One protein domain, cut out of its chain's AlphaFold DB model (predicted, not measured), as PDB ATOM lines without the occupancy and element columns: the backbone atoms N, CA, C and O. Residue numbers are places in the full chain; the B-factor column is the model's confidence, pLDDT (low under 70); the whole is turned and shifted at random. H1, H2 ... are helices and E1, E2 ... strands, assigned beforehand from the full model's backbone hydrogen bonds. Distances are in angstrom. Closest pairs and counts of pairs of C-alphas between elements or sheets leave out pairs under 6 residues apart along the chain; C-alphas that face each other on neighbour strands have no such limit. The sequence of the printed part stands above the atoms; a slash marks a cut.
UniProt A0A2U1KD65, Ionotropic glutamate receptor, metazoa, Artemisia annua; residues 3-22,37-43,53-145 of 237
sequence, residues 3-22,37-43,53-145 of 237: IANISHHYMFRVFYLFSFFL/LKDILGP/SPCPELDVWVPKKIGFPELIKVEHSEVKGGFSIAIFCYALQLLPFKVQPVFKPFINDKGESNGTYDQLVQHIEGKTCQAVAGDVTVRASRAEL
ATOM      1  N   ILE A   3      47.019  -3.347 -14.913       68.38
ATOM      2  CA  ILE A   3      48.133  -4.224 -15.277       68.38
ATOM      3  C   ILE A   3      49.274  -3.322 -15.704       68.38
ATOM      4  O   ILE A   3      49.072  -2.410 -16.506       68.38
ATOM      5  N   ALA A   4      50.468  -3.581 -15.202       59.31
ATOM      6  CA  ALA A   4      51.653  -2.894 -15.672       59.31
ATOM      7  C   ALA A   4      52.696  -3.946 -16.050       59.31
ATOM      8  O   ALA A   4      53.001  -4.837 -15.271       59.31
ATOM      9  N   ASN A   5      53.245  -3.845 -17.255       54.69
ATOM     10  CA  ASN A   5      54.438  -4.577 -17.648       54.69
ATOM     11  C   ASN A   5      55.529  -3.551 -17.894       54.69
ATOM     12  O   ASN A   5      55.700  -3.013 -18.986       54.69
ATOM     13  N   ILE A   6      56.232  -3.228 -16.819       51.44
ATOM     14  CA  ILE A   6      57.329  -2.279 -16.875       51.44
ATOM     15  C   ILE A   6      58.567  -3.092 -16.564       51.44
ATOM     16  O   ILE A   6      58.809  -3.460 -15.419       51.44
ATOM     17  N   SER A   7      59.315  -3.376 -17.631       38.09
ATOM     18  CA  SER A   7      60.521  -4.208 -17.736       38.09
ATOM     19  C   SER A   7      61.685  -3.828 -16.794       38.09
ATOM     20  O   SER A   7      62.819  -4.237 -17.025       38.09
ATOM     21  N   HIS A   8      61.451  -3.076 -15.722       40.88
ATOM     22  CA  HIS A   8      62.392  -2.889 -14.630       40.88
ATOM     23  C   HIS A   8      61.664  -2.942 -13.280       40.88
ATOM     24  O   HIS A   8      60.851  -2.078 -12.954       40.88
ATOM     25  N   HIS A   9      62.058  -3.944 -12.491       43.44
ATOM     26  CA  HIS A   9      61.680  -4.364 -11.128       43.44
ATOM     27  C   HIS A   9      61.376  -3.287 -10.052       43.44
ATOM     28  O   HIS A   9      61.035  -3.632  -8.920       43.44
ATOM     29  N   TYR A  10      61.511  -1.993 -10.342       43.44
ATOM     30  CA  TYR A  10      61.564  -0.916  -9.348       43.44
ATOM     31  C   TYR A  10      60.289  -0.065  -9.281       43.44
ATOM     32  O   TYR A  10      59.949   0.422  -8.205       43.44
ATOM     33  N   MET A  11      59.531   0.066 -10.377       43.69
ATOM     34  CA  MET A  11      58.282   0.848 -10.387       43.69
ATOM     35  C   MET A  11      57.159   0.141  -9.615       43.69
ATOM     36  O   MET A  11      56.399   0.778  -8.889       43.69
ATOM     37  N   PHE A  12      57.120  -1.191  -9.675       45.75
ATOM     38  CA  PHE A  12      56.137  -2.008  -8.961       45.75
ATOM     39  C   PHE A  12      56.284  -1.951  -7.437       45.75
ATOM     40  O   PHE A  12      55.282  -1.901  -6.725       45.75
ATOM     41  N   ARG A  13      57.523  -1.879  -6.929       40.19
ATOM     42  CA  ARG A  13      57.793  -1.696  -5.493       40.19
ATOM     43  C   ARG A  13      57.235  -0.373  -4.961       40.19
ATOM     44  O   ARG A  13      56.759  -0.339  -3.831       40.19
ATOM     45  N   VAL A  14      57.249   0.687  -5.773       44.69
ATOM     46  CA  VAL A  14      56.683   1.996  -5.409       44.69
ATOM     47  C   VAL A  14      55.158   1.923  -5.318       44.69
ATOM     48  O   VAL A  14      54.595   2.395  -4.334       44.69
ATOM     49  N   PHE A  15      54.491   1.267  -6.272       44.59
ATOM     50  CA  PHE A  15      53.034   1.083  -6.228       44.59
ATOM     51  C   PHE A  15      52.577   0.173  -5.079       44.59
ATOM     52  O   PHE A  15      51.610   0.508  -4.401       44.59
ATOM     53  N   TYR A  16      53.295  -0.925  -4.806       45.50
ATOM     54  CA  TYR A  16      52.995  -1.815  -3.675       45.50
ATOM     55  C   TYR A  16      53.040  -1.087  -2.323       45.50
ATOM     56  O   TYR A  16      52.183  -1.309  -1.469       45.50
ATOM     57  N   LEU A  17      54.013  -0.192  -2.129       42.16
ATOM     58  CA  LEU A  17      54.143   0.587  -0.893       42.16
ATOM     59  C   LEU A  17      53.137   1.739  -0.807       42.16
ATOM     60  O   LEU A  17      52.651   2.034   0.282       42.16
ATOM     61  N   PHE A  18      52.764   2.347  -1.938       37.81
ATOM     62  CA  PHE A  18      51.730   3.386  -1.968       37.81
ATOM     63  C   PHE A  18      50.358   2.845  -1.535       37.81
ATOM     64  O   PHE A  18      49.592   3.529  -0.862       37.81
ATOM     65  N   SER A  19      50.067   1.583  -1.854       40.66
ATOM     66  CA  SER A  19      48.864   0.899  -1.378       40.66
ATOM     67  C   SER A  19      48.916   0.523   0.105       40.66
ATOM     68  O   SER A  19      47.878   0.569   0.754       40.66
ATOM     69  N   PHE A  20      50.091   0.223   0.675       39.66
ATOM     70  CA  PHE A  20      50.230   0.027   2.128       39.66
ATOM     71  C   PHE A  20      49.894   1.313   2.903       39.66
ATOM     72  O   PHE A  20      49.376   1.257   4.013       39.66
ATOM     73  N   PHE A  21      50.127   2.476   2.289       34.03
ATOM     74  CA  PHE A  21      49.779   3.778   2.858       34.03
ATOM     75  C   PHE A  21      48.279   4.112   2.751       34.03
ATOM     76  O   PHE A  21      47.752   4.798   3.616       34.03
ATOM     77  N   LEU A  22      47.573   3.608   1.728       37.56
ATOM     78  CA  LEU A  22      46.128   3.829   1.549       37.56
ATOM     79  C   LEU A  22      45.235   2.832   2.311       37.56
ATOM     80  O   LEU A  22      44.046   3.089   2.463       37.56
ATOM     81  N   LEU A  37      61.604   6.010   1.892       41.19
ATOM     82  CA  LEU A  37      61.450   5.852   0.436       41.19
ATOM     83  C   LEU A  37      62.795   5.886  -0.333       41.19
ATOM     84  O   LEU A  37      62.935   5.299  -1.400       41.19
ATOM     85  N   LYS A  38      63.790   6.565   0.244       38.62
ATOM     86  CA  LYS A  38      65.146   6.792  -0.262       38.62
ATOM     87  C   LYS A  38      66.008   5.521  -0.343       38.62
ATOM     88  O   LYS A  38      66.803   5.420  -1.271       38.62
ATOM     89  N   ASP A  39      65.826   4.558   0.561       43.72
ATOM     90  CA  ASP A  39      66.682   3.360   0.638       43.72
ATOM     91  C   ASP A  39      66.252   2.261  -0.346       43.72
ATOM     92  O   ASP A  39      67.043   1.408  -0.740       43.72
ATOM     93  N   ILE A  40      64.997   2.304  -0.798       46.53
ATOM     94  CA  ILE A  40      64.411   1.305  -1.706       46.53
ATOM     95  C   ILE A  40      64.765   1.600  -3.168       46.53
ATOM     96  O   ILE A  40      64.822   0.688  -3.995       46.53
ATOM     97  N   LEU A  41      65.018   2.870  -3.485       44.88
ATOM     98  CA  LEU A  41      65.264   3.334  -4.847       44.88
ATOM     99  C   LEU A  41      66.712   3.105  -5.309       44.88
ATOM    100  O   LEU A  41      66.970   3.172  -6.501       44.88
ATOM    101  N   GLY A  42      67.653   2.763  -4.424       43.22
ATOM    102  CA  GLY A  42      69.069   2.609  -4.776       43.22
ATOM    103  C   GLY A  42      69.762   3.945  -5.115       43.22
ATOM    104  O   GLY A  42      69.114   4.934  -5.466       43.22
ATOM    105  N   PRO A  43      71.104   4.015  -5.026       43.97
ATOM    106  CA  PRO A  43      71.853   5.276  -5.112       43.97
ATOM    107  C   PRO A  43      71.768   5.972  -6.482       43.97
ATOM    108  O   PRO A  43      72.023   7.168  -6.574       43.97
ATOM    109  N   SER A  53      65.410  15.161 -19.558       53.00
ATOM    110  CA  SER A  53      65.245  13.891 -20.249       53.00
ATOM    111  C   SER A  53      63.855  13.930 -20.880       53.00
ATOM    112  O   SER A  53      62.931  14.474 -20.259       53.00
ATOM    113  N   PRO A  54      63.682  13.438 -22.119       53.34
ATOM    114  CA  PRO A  54      62.350  13.303 -22.682       53.34
ATOM    115  C   PRO A  54      61.512  12.485 -21.696       53.34
ATOM    116  O   PRO A  54      61.937  11.411 -21.266       53.34
ATOM    117  N   CYS A  55      60.375  13.036 -21.261       57.03
ATOM    118  CA  CYS A  55      59.457  12.310 -20.386       57.03
ATOM    119  C   CYS A  55      59.106  10.992 -21.087       57.03
ATOM    120  O   CYS A  55      58.673  11.056 -22.238       57.03
ATOM    121  N   PRO A  56      59.287   9.827 -20.444       67.56
ATOM    122  CA  PRO A  56      58.899   8.570 -21.058       67.56
ATOM    123  C   PRO A  56      57.395   8.602 -21.342       67.56
ATOM    124  O   PRO A  56      56.594   8.871 -20.437       67.56
ATOM    125  N   GLU A  57      57.021   8.363 -22.598       77.75
ATOM    126  CA  GLU A  57      55.632   8.119 -22.971       77.75
ATOM    127  C   GLU A  57      55.260   6.698 -22.552       77.75
ATOM    128  O   GLU A  57      55.943   5.728 -22.891       77.75
ATOM    129  N   LEU A  58      54.184   6.590 -21.778       81.88
ATOM    130  CA  LEU A  58      53.643   5.317 -21.333       81.88
ATOM    131  C   LEU A  58      52.398   5.008 -22.155       81.88
ATOM    132  O   LEU A  58      51.365   5.653 -21.988       81.88
ATOM    133  N   ASP A  59      52.497   3.996 -23.010       83.94
ATOM    134  CA  ASP A  59      51.358   3.487 -23.765       83.94
ATOM    135  C   ASP A  59      50.444   2.668 -22.848       83.94
ATOM    136  O   ASP A  59      50.806   1.577 -22.393       83.94
ATOM    137  N   VAL A  60      49.249   3.204 -22.596       86.62
ATOM    138  CA  VAL A  60      48.252   2.618 -21.700       86.62
ATOM    139  C   VAL A  60      47.035   2.188 -22.497       86.62
ATOM    140  O   VAL A  60      46.312   3.015 -23.050       86.62
ATOM    141  N   TRP A  61      46.765   0.891 -22.542       88.44
ATOM    142  CA  TRP A  61      45.580   0.374 -23.214       88.44
ATOM    143  C   TRP A  61      44.363   0.369 -22.293       88.44
ATOM    144  O   TRP A  61      44.461   0.078 -21.102       88.44
ATOM    145  N   VAL A  62      43.199   0.690 -22.852       89.38
ATOM    146  CA  VAL A  62      41.954   0.853 -22.097       89.38
ATOM    147  C   VAL A  62      40.869  -0.059 -22.683       89.38
ATOM    148  O   VAL A  62      40.460   0.156 -23.826       89.38
ATOM    149  N   PRO A  63      40.385  -1.080 -21.949       88.25
ATOM    150  CA  PRO A  63      39.317  -1.952 -22.429       88.25
ATOM    151  C   PRO A  63      37.978  -1.210 -22.500       88.25
ATOM    152  O   PRO A  63      37.677  -0.368 -21.654       88.25
ATOM    153  N   LYS A  64      37.143  -1.544 -23.490       85.50
ATOM    154  CA  LYS A  64      35.780  -1.008 -23.616       85.50
ATOM    155  C   LYS A  64      34.755  -2.035 -23.142       85.50
ATOM    156  O   LYS A  64      34.706  -3.147 -23.663       85.50
ATOM    157  N   LYS A  65      33.870  -1.637 -22.223       79.19
ATOM    158  CA  LYS A  65      32.778  -2.479 -21.714       79.19
ATOM    159  C   LYS A  65      31.435  -1.767 -21.822       79.19
ATOM    160  O   LYS A  65      31.311  -0.611 -21.443       79.19
ATOM    161  N   ILE A  66      30.424  -2.473 -22.329       75.62
ATOM    162  CA  ILE A  66      29.101  -1.900 -22.638       75.62
ATOM    163  C   ILE A  66      28.242  -1.725 -21.368       75.62
ATOM    164  O   ILE A  66      27.391  -0.848 -21.321       75.62
ATOM    165  N   GLY A  67      28.483  -2.522 -20.321       76.12
ATOM    166  CA  GLY A  67      27.634  -2.552 -19.121       76.12
ATOM    167  C   GLY A  67      28.014  -1.607 -17.976       76.12
ATOM    168  O   GLY A  67      27.254  -1.525 -17.023       76.12
ATOM    169  N   PHE A  68      29.173  -0.937 -18.029       79.00
ATOM    170  CA  PHE A  68      29.684  -0.113 -16.916       79.00
ATOM    171  C   PHE A  68      30.390   1.160 -17.425       79.00
ATOM    172  O   PHE A  68      31.619   1.264 -17.328       79.00
ATOM    173  N   PRO A  69      29.648   2.118 -18.012       80.44
ATOM    174  CA  PRO A  69      30.229   3.340 -18.573       80.44
ATOM    175  C   PRO A  69      30.871   4.262 -17.520       80.44
ATOM    176  O   PRO A  69      31.701   5.101 -17.868       80.44
ATOM    177  N   GLU A  70      30.525   4.117 -16.239       80.50
ATOM    178  CA  GLU A  70      31.081   4.898 -15.126       80.50
ATOM    179  C   GLU A  70      32.550   4.542 -14.859       80.50
ATOM    180  O   GLU A  70      33.367   5.397 -14.500       80.50
ATOM    181  N   LEU A  71      32.907   3.266 -15.052       81.31
ATOM    182  CA  LEU A  71      34.267   2.785 -14.828       81.31
ATOM    183  C   LEU A  71      35.211   3.250 -15.929       81.31
ATOM    184  O   LEU A  71      36.347   3.642 -15.635       81.31
ATOM    185  N   ILE A  72      34.747   3.177 -17.179       84.88
ATOM    186  CA  ILE A  72      35.493   3.547 -18.377       84.88
ATOM    187  C   ILE A  72      34.509   4.006 -19.451       84.88
ATOM    188  O   ILE A  72      33.627   3.262 -19.876       84.88
ATOM    189  N   LYS A  73      34.742   5.208 -19.963       82.88
ATOM    190  CA  LYS A  73      33.985   5.814 -21.044       82.88
ATOM    191  C   LYS A  73      34.877   6.000 -22.268       82.88
ATOM    192  O   LYS A  73      35.736   6.883 -22.309       82.88
ATOM    193  N   VAL A  74      34.641   5.166 -23.278       82.31
ATOM    194  CA  VAL A  74      35.284   5.250 -24.597       82.31
ATOM    195  C   VAL A  74      34.226   5.617 -25.635       82.31
ATOM    196  O   VAL A  74      33.297   4.842 -25.877       82.31
ATOM    197  N   GLU A  75      34.372   6.783 -26.261       78.81
ATOM    198  CA  GLU A  75      33.489   7.277 -27.323       78.81
ATOM    199  C   GLU A  75      34.322   7.616 -28.561       78.81
ATOM    200  O   GLU A  75      35.379   8.216 -28.433       78.81
ATOM    201  N   HIS A  76      33.835   7.262 -29.755       72.00
ATOM    202  CA  HIS A  76      34.472   7.611 -31.039       72.00
ATOM    203  C   HIS A  76      35.980   7.309 -31.111       72.00
ATOM    204  O   HIS A  76      36.748   8.106 -31.636       72.00
ATOM    205  N   SER A  77      36.405   6.160 -30.575       72.62
ATOM    206  CA  SER A  77      37.818   5.751 -30.557       72.62
ATOM    207  C   SER A  77      38.743   6.628 -29.711       72.62
ATOM    208  O   SER A  77      39.960   6.491 -29.790       72.62
ATOM    209  N   GLU A  78      38.173   7.449 -28.831       78.88
ATOM    210  CA  GLU A  78      38.900   8.226 -27.837       78.88
ATOM    211  C   GLU A  78      38.431   7.883 -26.422       78.88
ATOM    212  O   GLU A  78      37.260   7.590 -26.145       78.88
ATOM    213  N   VAL A  79      39.380   7.915 -25.492       82.12
ATOM    214  CA  VAL A  79      39.118   7.691 -24.074       82.12
ATOM    215  C   VAL A  79      38.677   9.018 -23.460       82.12
ATOM    216  O   VAL A  79      39.497   9.900 -23.228       82.12
ATOM    217  N   LYS A  80      37.375   9.172 -23.185       81.00
ATOM    218  CA  LYS A  80      36.827  10.408 -22.597       81.00
ATOM    219  C   LYS A  80      37.027  10.502 -21.087       81.00
ATOM    220  O   LYS A  80      36.961  11.596 -20.534       81.00
ATOM    221  N   GLY A  81      37.243   9.375 -20.414       80.69
ATOM    222  CA  GLY A  81      37.473   9.325 -18.972       80.69
ATOM    223  C   GLY A  81      36.802   8.125 -18.321       80.69
ATOM    224  O   GLY A  81      36.369   7.198 -18.996       80.69
ATOM    225  N   GLY A  82      36.740   8.125 -16.996       85.19
ATOM    226  CA  GLY A  82      36.150   7.049 -16.203       85.19
ATOM    227  C   GLY A  82      36.834   6.934 -14.850       85.19
ATOM    228  O   GLY A  82      37.956   7.418 -14.674       85.19
ATOM    229  N   PHE A  83      36.175   6.281 -13.896       85.00
ATOM    230  CA  PHE A  83      36.710   6.093 -12.547       85.00
ATOM    231  C   PHE A  83      38.102   5.442 -12.551       85.00
ATOM    232  O   PHE A  83      39.019   5.912 -11.878       85.00
ATOM    233  N   SER A  84      38.301   4.419 -13.392       85.00
ATOM    234  CA  SER A  84      39.593   3.727 -13.510       85.00
ATOM    235  C   SER A  84      40.705   4.655 -14.000       85.00
ATOM    236  O   SER A  84      41.830   4.591 -13.516       85.00
ATOM    237  N   ILE A  85      40.394   5.531 -14.956       87.12
ATOM    238  CA  ILE A  85      41.364   6.455 -15.555       87.12
ATOM    239  C   ILE A  85      41.710   7.570 -14.569       87.12
ATOM    240  O   ILE A  85      42.876   7.930 -14.444       87.12
ATOM    241  N   ALA A  86      40.725   8.071 -13.818       86.75
ATOM    242  CA  ALA A  86      40.951   9.077 -12.785       86.75
ATOM    243  C   ALA A  86      41.915   8.569 -11.702       86.75
ATOM    244  O   ALA A  86      42.891   9.250 -11.383       86.75
ATOM    245  N   ILE A  87      41.698   7.348 -11.199       84.88
ATOM    246  CA  ILE A  87      42.601   6.716 -10.226       84.88
ATOM    247  C   ILE A  87      43.991   6.514 -10.829       84.88
ATOM    248  O   ILE A  87      44.986   6.797 -10.168       84.88
ATOM    249  N   PHE A  88      44.078   6.055 -12.078       84.69
ATOM    250  CA  PHE A  88      45.360   5.846 -12.748       84.69
ATOM    251  C   PHE A  88      46.160   7.152 -12.876       84.69
ATOM    252  O   PHE A  88      47.329   7.203 -12.497       84.69
ATOM    253  N   CYS A  89      45.521   8.232 -13.334       84.56
ATOM    254  CA  CYS A  89      46.132   9.558 -13.412       84.56
ATOM    255  C   CYS A  89      46.568  10.072 -12.035       84.56
ATOM    256  O   CYS A  89      47.663  10.615 -11.908       84.56
ATOM    257  N   TYR A  90      45.743   9.875 -11.004       85.00
ATOM    258  CA  TYR A  90      46.090  10.249  -9.634       85.00
ATOM    259  C   TYR A  90      47.321   9.480  -9.144       85.00
ATOM    260  O   TYR A  90      48.256  10.070  -8.609       85.00
ATOM    261  N   ALA A  91      47.381   8.177  -9.412       81.56
ATOM    262  CA  ALA A  91      48.509   7.345  -9.027       81.56
ATOM    263  C   ALA A  91      49.808   7.751  -9.754       81.56
ATOM    264  O   ALA A  91      50.877   7.738  -9.147       81.56
ATOM    265  N   LEU A  92      49.725   8.194 -11.016       80.25
ATOM    266  CA  LEU A  92      50.874   8.743 -11.745       80.25
ATOM    267  C   LEU A  92      51.380  10.075 -11.168       80.25
ATOM    268  O   LEU A  92      52.584  10.315 -11.183       80.25
ATOM    269  N   GLN A  93      50.502  10.938 -10.647       79.00
ATOM    270  CA  GLN A  93      50.908  12.217 -10.038       79.00
ATOM    271  C   GLN A  93      51.723  12.039  -8.754       79.00
ATOM    272  O   GLN A  93      52.527  12.903  -8.403       79.00
ATOM    273  N   LEU A  94      51.513  10.926  -8.057       77.44
ATOM    274  CA  LEU A  94      52.192  10.599  -6.808       77.44
ATOM    275  C   LEU A  94      53.586  10.002  -7.033       77.44
ATOM    276  O   LEU A  94      54.369   9.873  -6.088       77.44
ATOM    277  N   LEU A  95      53.919   9.654  -8.278       76.00
ATOM    278  CA  LEU A  95      55.240   9.151  -8.618       76.00
ATOM    279  C   LEU A  95      56.302  10.259  -8.494       76.00
ATOM    280  O   LEU A  95      56.057  11.424  -8.816       76.00
ATOM    281  N   PRO A  96      57.535   9.910  -8.085       67.81
ATOM    282  CA  PRO A  96      58.616  10.883  -7.943       67.81
ATOM    283  C   PRO A  96      59.132  11.447  -9.284       67.81
ATOM    284  O   PRO A  96      59.935  12.384  -9.279       67.81
ATOM    285  N   PHE A  97      58.660  10.923 -10.421       66.06
ATOM    286  CA  PHE A  97      59.037  11.302 -11.784       66.06
ATOM    287  C   PHE A  97      57.797  11.560 -12.655       66.06
ATOM    288  O   PHE A  97      56.723  11.020 -12.406       66.06
ATOM    289  N   LYS A  98      57.950  12.396 -13.691       69.62
ATOM    290  CA  LYS A  98      56.867  12.726 -14.629       69.62
ATOM    291  C   LYS A  98      56.786  11.675 -15.737       69.62
ATOM    292  O   LYS A  98      57.750  11.490 -16.473       69.62
ATOM    293  N   VAL A  99      55.624  11.043 -15.868       78.06
ATOM    294  CA  VAL A  99      55.274  10.127 -16.964       78.06
ATOM    295  C   VAL A  99      54.120  10.735 -17.743       78.06
ATOM    296  O   VAL A  99      53.192  11.268 -17.132       78.06
ATOM    297  N   GLN A 100      54.167  10.660 -19.072       81.12
ATOM    298  CA  GLN A 100      53.057  11.093 -19.921       81.12
ATOM    299  C   GLN A 100      52.269   9.861 -20.384       81.12
ATOM    300  O   GLN A 100      52.791   9.083 -21.183       81.12
ATOM    301  N   PRO A 101      51.051   9.626 -19.859       82.69
ATOM    302  CA  PRO A 101      50.235   8.500 -20.291       82.69
ATOM    303  C   PRO A 101      49.564   8.795 -21.636       82.69
ATOM    304  O   PRO A 101      48.888   9.812 -21.791       82.69
ATOM    305  N   VAL A 102      49.699   7.871 -22.584       86.44
ATOM    306  CA  VAL A 102      48.984   7.876 -23.863       86.44
ATOM    307  C   VAL A 102      47.935   6.772 -23.819       86.44
ATOM    308  O   VAL A 102      48.257   5.584 -23.870       86.44
ATOM    309  N   PHE A 103      46.663   7.157 -23.692       87.38
ATOM    310  CA  PHE A 103      45.562   6.202 -23.600       87.38
ATOM    311  C   PHE A 103      45.112   5.740 -24.987       87.38
ATOM    312  O   PHE A 103      44.635   6.539 -25.789       87.38
ATOM    313  N   LYS A 104      45.211   4.434 -25.247       88.75
ATOM    314  CA  LYS A 104      44.767   3.795 -26.491       88.75
ATOM    315  C   LYS A 104      43.592   2.859 -26.190       88.75
ATOM    316  O   LYS A 104      43.752   1.922 -25.408       88.75
ATOM    317  N   PRO A 105      42.395   3.085 -26.750       88.12
ATOM    318  CA  PRO A 105      41.281   2.184 -26.505       88.12
ATOM    319  C   PRO A 105      41.494   0.851 -27.224       88.12
ATOM    320  O   PRO A 105      41.876   0.807 -28.391       88.12
ATOM    321  N   PHE A 106      41.207  -0.246 -26.531       87.50
ATOM    322  CA  PHE A 106      41.265  -1.593 -27.086       87.50
ATOM    323  C   PHE A 106      39.956  -1.907 -27.821       87.50
ATOM    324  O   PHE A 106      39.048  -2.533 -27.268       87.50
ATOM    325  N   ILE A 107      39.836  -1.407 -29.053       86.19
ATOM    326  CA  ILE A 107      38.621  -1.508 -29.874       86.19
ATOM    327  C   ILE A 107      38.887  -2.043 -31.289       86.19
ATOM    328  O   ILE A 107      39.962  -1.845 -31.842       86.19
ATOM    329  N   ASN A 108      37.892  -2.735 -31.843       83.12
ATOM    330  CA  ASN A 108      37.821  -3.195 -33.231       83.12
ATOM    331  C   ASN A 108      37.390  -2.062 -34.176       83.12
ATOM    332  O   ASN A 108      36.820  -1.066 -33.732       83.12
ATOM    333  N   ASP A 109      37.502  -2.286 -35.491       79.62
ATOM    334  CA  ASP A 109      37.035  -1.367 -36.550       79.62
ATOM    335  C   ASP A 109      35.542  -0.993 -36.440       79.62
ATOM    336  O   ASP A 109      35.098   0.033 -36.951       79.62
ATOM    337  N   LYS A 110      34.751  -1.817 -35.741       75.81
ATOM    338  CA  LYS A 110      33.321  -1.591 -35.464       75.81
ATOM    339  C   LYS A 110      33.056  -0.753 -34.204       75.81
ATOM    340  O   LYS A 110      31.904  -0.506 -33.863       75.81
ATOM    341  N   GLY A 111      34.099  -0.343 -33.480       74.12
ATOM    342  CA  GLY A 111      33.995   0.399 -32.222       74.12
ATOM    343  C   GLY A 111      33.615  -0.453 -31.003       74.12
ATOM    344  O   GLY A 111      33.281   0.098 -29.951       74.12
ATOM    345  N   GLU A 112      33.651  -1.779 -31.119       80.19
ATOM    346  CA  GLU A 112      33.448  -2.748 -30.029       80.19
ATOM    347  C   GLU A 112      34.792  -3.160 -29.407       80.19
ATOM    348  O   GLU A 112      35.828  -2.854 -29.981       80.19
ATOM    349  N   SER A 113      34.809  -3.843 -28.255       83.56
ATOM    350  CA  SER A 113      36.061  -4.346 -27.649       83.56
ATOM    351  C   SER A 113      36.845  -5.217 -28.641       83.56
ATOM    352  O   SER A 113      36.243  -6.086 -29.274       83.56
ATOM    353  N   ASN A 114      38.168  -5.023 -28.753       84.94
ATOM    354  CA  ASN A 114      39.067  -5.755 -29.669       84.94
ATOM    355  C   ASN A 114      39.339  -7.215 -29.241       84.94
ATOM    356  O   ASN A 114      40.458  -7.710 -29.299       84.94
ATOM    357  N   GLY A 115      38.314  -7.910 -28.747       84.44
ATOM    358  CA  GLY A 115      38.425  -9.254 -28.190       84.44
ATOM    359  C   GLY A 115      38.220  -9.307 -26.676       84.44
ATOM    360  O   GLY A 115      37.542  -8.453 -26.090       84.44
ATOM    361  N   THR A 116      38.763 -10.354 -26.052       86.00
ATOM    362  CA  THR A 116      38.576 -10.658 -24.624       86.00
ATOM    363  C   THR A 116      39.690 -10.082 -23.747       86.00
ATOM    364  O   THR A 116      40.791  -9.782 -24.204       86.00
ATOM    365  N   TYR A 117      39.430  -9.974 -22.438       84.75
ATOM    366  CA  TYR A 117      40.448  -9.557 -21.467       84.75
ATOM    367  C   TYR A 117      41.670 -10.486 -21.445       84.75
ATOM    368  O   TYR A 117      42.761 -10.025 -21.143       84.75
ATOM    369  N   ASP A 118      41.518 -11.775 -21.765       85.69
ATOM    370  CA  ASP A 118      42.660 -12.696 -21.837       85.69
ATOM    371  C   ASP A 118      43.594 -12.340 -23.002       85.69
ATOM    372  O   ASP A 118      44.807 -12.308 -22.823       85.69
ATOM    373  N   GLN A 119      43.035 -11.974 -24.160       86.75
ATOM    374  CA  GLN A 119      43.816 -11.497 -25.307       86.75
ATOM    375  C   GLN A 119      44.509 -10.168 -24.995       86.75
ATOM    376  O   GLN A 119      45.680  -9.985 -25.319       86.75
ATOM    377  N   LEU A 120      43.823  -9.266 -24.284       86.75
ATOM    378  CA  LEU A 120      44.416  -8.018 -23.801       86.75
ATOM    379  C   LEU A 120      45.650  -8.270 -22.917       86.75
ATOM    380  O   LEU A 120      46.649  -7.572 -23.058       86.75
ATOM    381  N   VAL A 121      45.608  -9.278 -22.039       85.19
ATOM    382  CA  VAL A 121      46.762  -9.666 -21.208       85.19
ATOM    383  C   VAL A 121      47.890 -10.268 -22.048       85.19
ATOM    384  O   VAL A 121      49.050  -9.915 -21.849       85.19
ATOM    385  N   GLN A 122      47.571 -11.111 -23.030       84.56
ATOM    386  CA  GLN A 122      48.575 -11.697 -23.930       84.56
ATOM    387  C   GLN A 122      49.339 -10.632 -24.735       84.56
ATOM    388  O   GLN A 122      50.542 -10.762 -24.958       84.56
ATOM    389  N   HIS A 123      48.682  -9.536 -25.126       82.88
ATOM    390  CA  HIS A 123      49.342  -8.412 -25.803       82.88
ATOM    391  C   HIS A 123      50.421  -7.735 -24.940       82.88
ATOM    392  O   HIS A 123      51.426  -7.240 -25.466       82.88
ATOM    393  N   ILE A 124      50.237  -7.736 -23.621       81.38
ATOM    394  CA  ILE A 124      51.195  -7.186 -22.660       81.38
ATOM    395  C   ILE A 124      52.396  -8.121 -22.503       81.38
ATOM    396  O   ILE A 124      53.534  -7.657 -22.514       81.38
ATOM    397  N   GLU A 125      52.163  -9.430 -22.393       79.81
ATOM    398  CA  GLU A 125      53.225 -10.444 -22.359       79.81
ATOM    399  C   GLU A 125      54.093 -10.372 -23.629       79.81
ATOM    400  O   GLU A 125      55.322 -10.322 -23.558       79.81
ATOM    401  N   GLY A 126      53.451 -10.228 -24.793       77.12
ATOM    402  CA  GLY A 126      54.106 -10.015 -26.086       77.12
ATOM    403  C   GLY A 126      54.792  -8.652 -26.257       77.12
ATOM    404  O   GLY A 126      55.257  -8.353 -27.357       77.12
ATOM    405  N   LYS A 127      54.850  -7.811 -25.209       71.25
ATOM    406  CA  LYS A 127      55.462  -6.464 -25.189       71.25
ATOM    407  C   LYS A 127      54.915  -5.492 -26.241       71.25
ATOM    408  O   LYS A 127      55.559  -4.495 -26.557       71.25
ATOM    409  N   THR A 128      53.718  -5.749 -26.769       74.12
ATOM    410  CA  THR A 128      53.041  -4.828 -27.703       74.12
ATOM    411  C   THR A 128      52.394  -3.646 -26.978       74.12
ATOM    412  O   THR A 128      52.133  -2.609 -27.583       74.12
ATOM    413  N   CYS A 129      52.180  -3.789 -25.669       73.31
ATOM    414  CA  CYS A 129      51.634  -2.777 -24.777       73.31
ATOM    415  C   CYS A 129      52.426  -2.758 -23.458       73.31
ATOM    416  O   CYS A 129      52.847  -3.812 -22.979       73.31
ATOM    417  N   GLN A 130      52.624  -1.572 -22.872       77.19
ATOM    418  CA  GLN A 130      53.385  -1.399 -21.626       77.19
ATOM    419  C   GLN A 130      52.491  -1.456 -20.380       77.19
ATOM    420  O   GLN A 130      52.906  -1.943 -19.331       77.19
ATOM    421  N   ALA A 131      51.257  -0.960 -20.465       83.94
ATOM    422  CA  ALA A 131      50.329  -0.967 -19.341       83.94
ATOM    423  C   ALA A 131      48.875  -1.023 -19.806       83.94
ATOM    424  O   ALA A 131      48.529  -0.559 -20.887       83.94
ATOM    425  N   VAL A 132      47.994  -1.536 -18.954       86.75
ATOM    426  CA  VAL A 132      46.546  -1.515 -19.167       86.75
ATOM    427  C   VAL A 132      45.868  -0.833 -17.996       86.75
ATOM    428  O   VAL A 132      46.075  -1.210 -16.837       86.75
ATOM    429  N   ALA A 133      44.995   0.127 -18.312       87.19
ATOM    430  CA  ALA A 133      44.160   0.793 -17.332       87.19
ATOM    431  C   ALA A 133      42.668   0.536 -17.537       87.19
ATOM    432  O   ALA A 133      42.082   0.967 -18.526       87.19
ATOM    433  N   GLY A 134      42.033  -0.136 -16.569       86.31
ATOM    434  CA  GLY A 134      40.600  -0.406 -16.637       86.31
ATOM    435  C   GLY A 134      40.040  -1.302 -15.534       86.31
ATOM    436  O   GLY A 134      40.595  -1.409 -14.439       86.31
ATOM    437  N   ASP A 135      38.916  -1.953 -15.828       84.12
ATOM    438  CA  ASP A 135      38.212  -2.897 -14.961       84.12
ATOM    439  C   ASP A 135      38.736  -4.329 -15.161       84.12
ATOM    440  O   ASP A 135      37.995  -5.259 -15.460       84.12
ATOM    441  N   VAL A 136      40.048  -4.525 -15.021       84.31
ATOM    442  CA  VAL A 136      40.630  -5.865 -15.159       84.31
ATOM    443  C   VAL A 136      40.598  -6.602 -13.821       84.31
ATOM    444  O   VAL A 136      41.085  -6.086 -12.817       84.31
ATOM    445  N   THR A 137      40.039  -7.812 -13.812       83.31
ATOM    446  CA  THR A 137      40.031  -8.717 -12.652       83.31
ATOM    447  C   THR A 137      41.324  -9.535 -12.590       83.31
ATOM    448  O   THR A 137      41.692 -10.152 -13.599       83.31
ATOM    449  N   VAL A 138      41.980  -9.607 -11.416       81.44
ATOM    450  CA  VAL A 138      43.072 -10.580 -11.207       81.44
ATOM    451  C   VAL A 138      42.503 -11.976 -11.279       81.44
ATOM    452  O   VAL A 138      41.537 -12.314 -10.596       81.44
ATOM    453  N   ARG A 139      43.179 -12.820 -12.039       81.62
ATOM    454  CA  ARG A 139      43.008 -14.261 -11.971       81.62
ATOM    455  C   ARG A 139      44.390 -14.883 -11.857       81.62
ATOM    456  O   ARG A 139      45.315 -14.367 -12.476       81.62
ATOM    457  N   ALA A 140      44.518 -15.989 -11.124       81.06
ATOM    458  CA  ALA A 140      45.798 -16.690 -10.967       81.06
ATOM    459  C   ALA A 140      46.467 -16.976 -12.324       81.06
ATOM    460  O   ALA A 140      47.614 -16.611 -12.532       81.06
ATOM    461  N   SER A 141      45.693 -17.466 -13.299       82.88
ATOM    462  CA  SER A 141      46.174 -17.742 -14.661       82.88
ATOM    463  C   SER A 141      46.705 -16.518 -15.415       82.88
ATOM    464  O   SER A 141      47.457 -16.672 -16.364       82.88
ATOM    465  N   ARG A 142      46.273 -15.303 -15.052       81.44
ATOM    466  CA  ARG A 142      46.768 -14.058 -15.656       81.44
ATOM    467  C   ARG A 142      47.957 -13.505 -14.880       81.44
ATOM    468  O   ARG A 142      48.838 -12.920 -15.489       81.44
ATOM    469  N   ALA A 143      47.973 -13.680 -13.559       82.50
ATOM    470  CA  ALA A 143      49.051 -13.214 -12.687       82.50
ATOM    471  C   ALA A 143      50.379 -13.948 -12.934       82.50
ATOM    472  O   ALA A 143      51.433 -13.425 -12.600       82.50
ATOM    473  N   GLU A 144      50.336 -15.136 -13.540       81.69
ATOM    474  CA  GLU A 144      51.535 -15.836 -14.019       81.69
ATOM    475  C   GLU A 144      52.143 -15.194 -15.280       81.69
ATOM    476  O   GLU A 144      53.335 -15.351 -15.525       81.69
ATOM    477  N   LEU A 145      51.339 -14.476 -16.074       79.06
ATOM    478  CA  LEU A 145      51.749 -13.894 -17.360       79.06
ATOM    479  C   LEU A 145      52.167 -12.426 -17.231       79.06
ATOM    480  O   LEU A 145      53.007 -11.943 -17.990       79.06
TER     481      LEU A 145
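This is residues 3 to 22, 37 to 43 and 53 to 145 of the 237 residues of the protein "Ionotropic glutamate receptor, metazoa" of Artemisia annua (UniProt A0A2U1KD65). A small parallel sheet of three strands, E4, E1 and E5, lies between two helices, H3 over one face and H4 over the other; the hairpin of E2 and E3 sits near Pro 105 of E4. H5 lies near H4, while H1 and H2 are set off from the sheet, H2 farthest of the elements from the middle. The printed part has 120 residues with five named helices and five named strands, in the order H1 H2 E1 E2 E3 H3 E4 H4 E5 H5, a mixed class. It is compact by its radius of gyration of the C-alphas, 15.1 A, yet elongated, with spans of 49 by 30 by 29 A.

Residues 3 to 4 pair antiparallel with residues 131 to 132 of E5, residues 131 to 133. H1, residues 11 to 22, and H2, residues 37 to 40, are only just apart, at 8.2 A, and neither is on the sheet. E1, residues 57 to 63, is the inner strand, parallel to E5, with N 61 and O 131 2.8 A apart. E2, residues 73 to 75, and E3, residues 78 to 81, form a hairpin, with N 75 and O 78 3.0 A apart. H3, residues 83 to 93, is on the sheet at a height of 9.1 A, only just over E1, on which 3 of its C-alphas fall; it runs along the strands, at 15 degrees to E1 on the local plane. Its closest C-alphas to E5, those of Ile 85 and Ala 133, are 6.6 A apart. E4, residues 100 to 106, is parallel to E1, with N 102 and O 58 2.8 A apart; the closest C-alphas of E3 and E4, those of Val 79 and Pro 105, are 6.4 A apart. H4, residues 117 to 125, is on the opposite face to H3, at a height of 9.3 A. E4, H4 and E5 make a split strand-helix-strand unit, two parallel strands joined through a helix with E1 between them in the sheet, its crossover right-handed. H5, residues 140 to 143, is close to H4 but not clearly touching, the closest C-alphas, those of Val 121 and Arg 142, being 7.1 A apart. Every O i to N i+4 pair is within hydrogen-bond range in H1 and H3, and 4 of 5 in H4; H2 and H5 are too short for such a pair.

H1 begins at C-alpha 11, (58.282, 0.848, -10.387), and is 17.3 A long; H2 is short. E1 is 19.2 A long, from C-alpha 57 at (55.632, 8.119, -22.971). E2 and E3 are short, H3 is 15.7 A, E4 18.7 A and H4 12.8 A. E5 is short, and H5 ends at C-alpha 143, (49.051, -13.214, -12.687).

The C-alphas farthest apart are those of Pro 43 and Lys 110, 49.5 A. Residues 23 to 36 and 44 to 52 are not printed, with gaps of 15.5 A and 18.6 A between the C-alphas on either side. Of the links that are printed whole, none is long. The mean pLDDT of the printed part is 72.5; residues 3 to 22, 37 to 43, 53 to 56 and 96 to 98 are under 70.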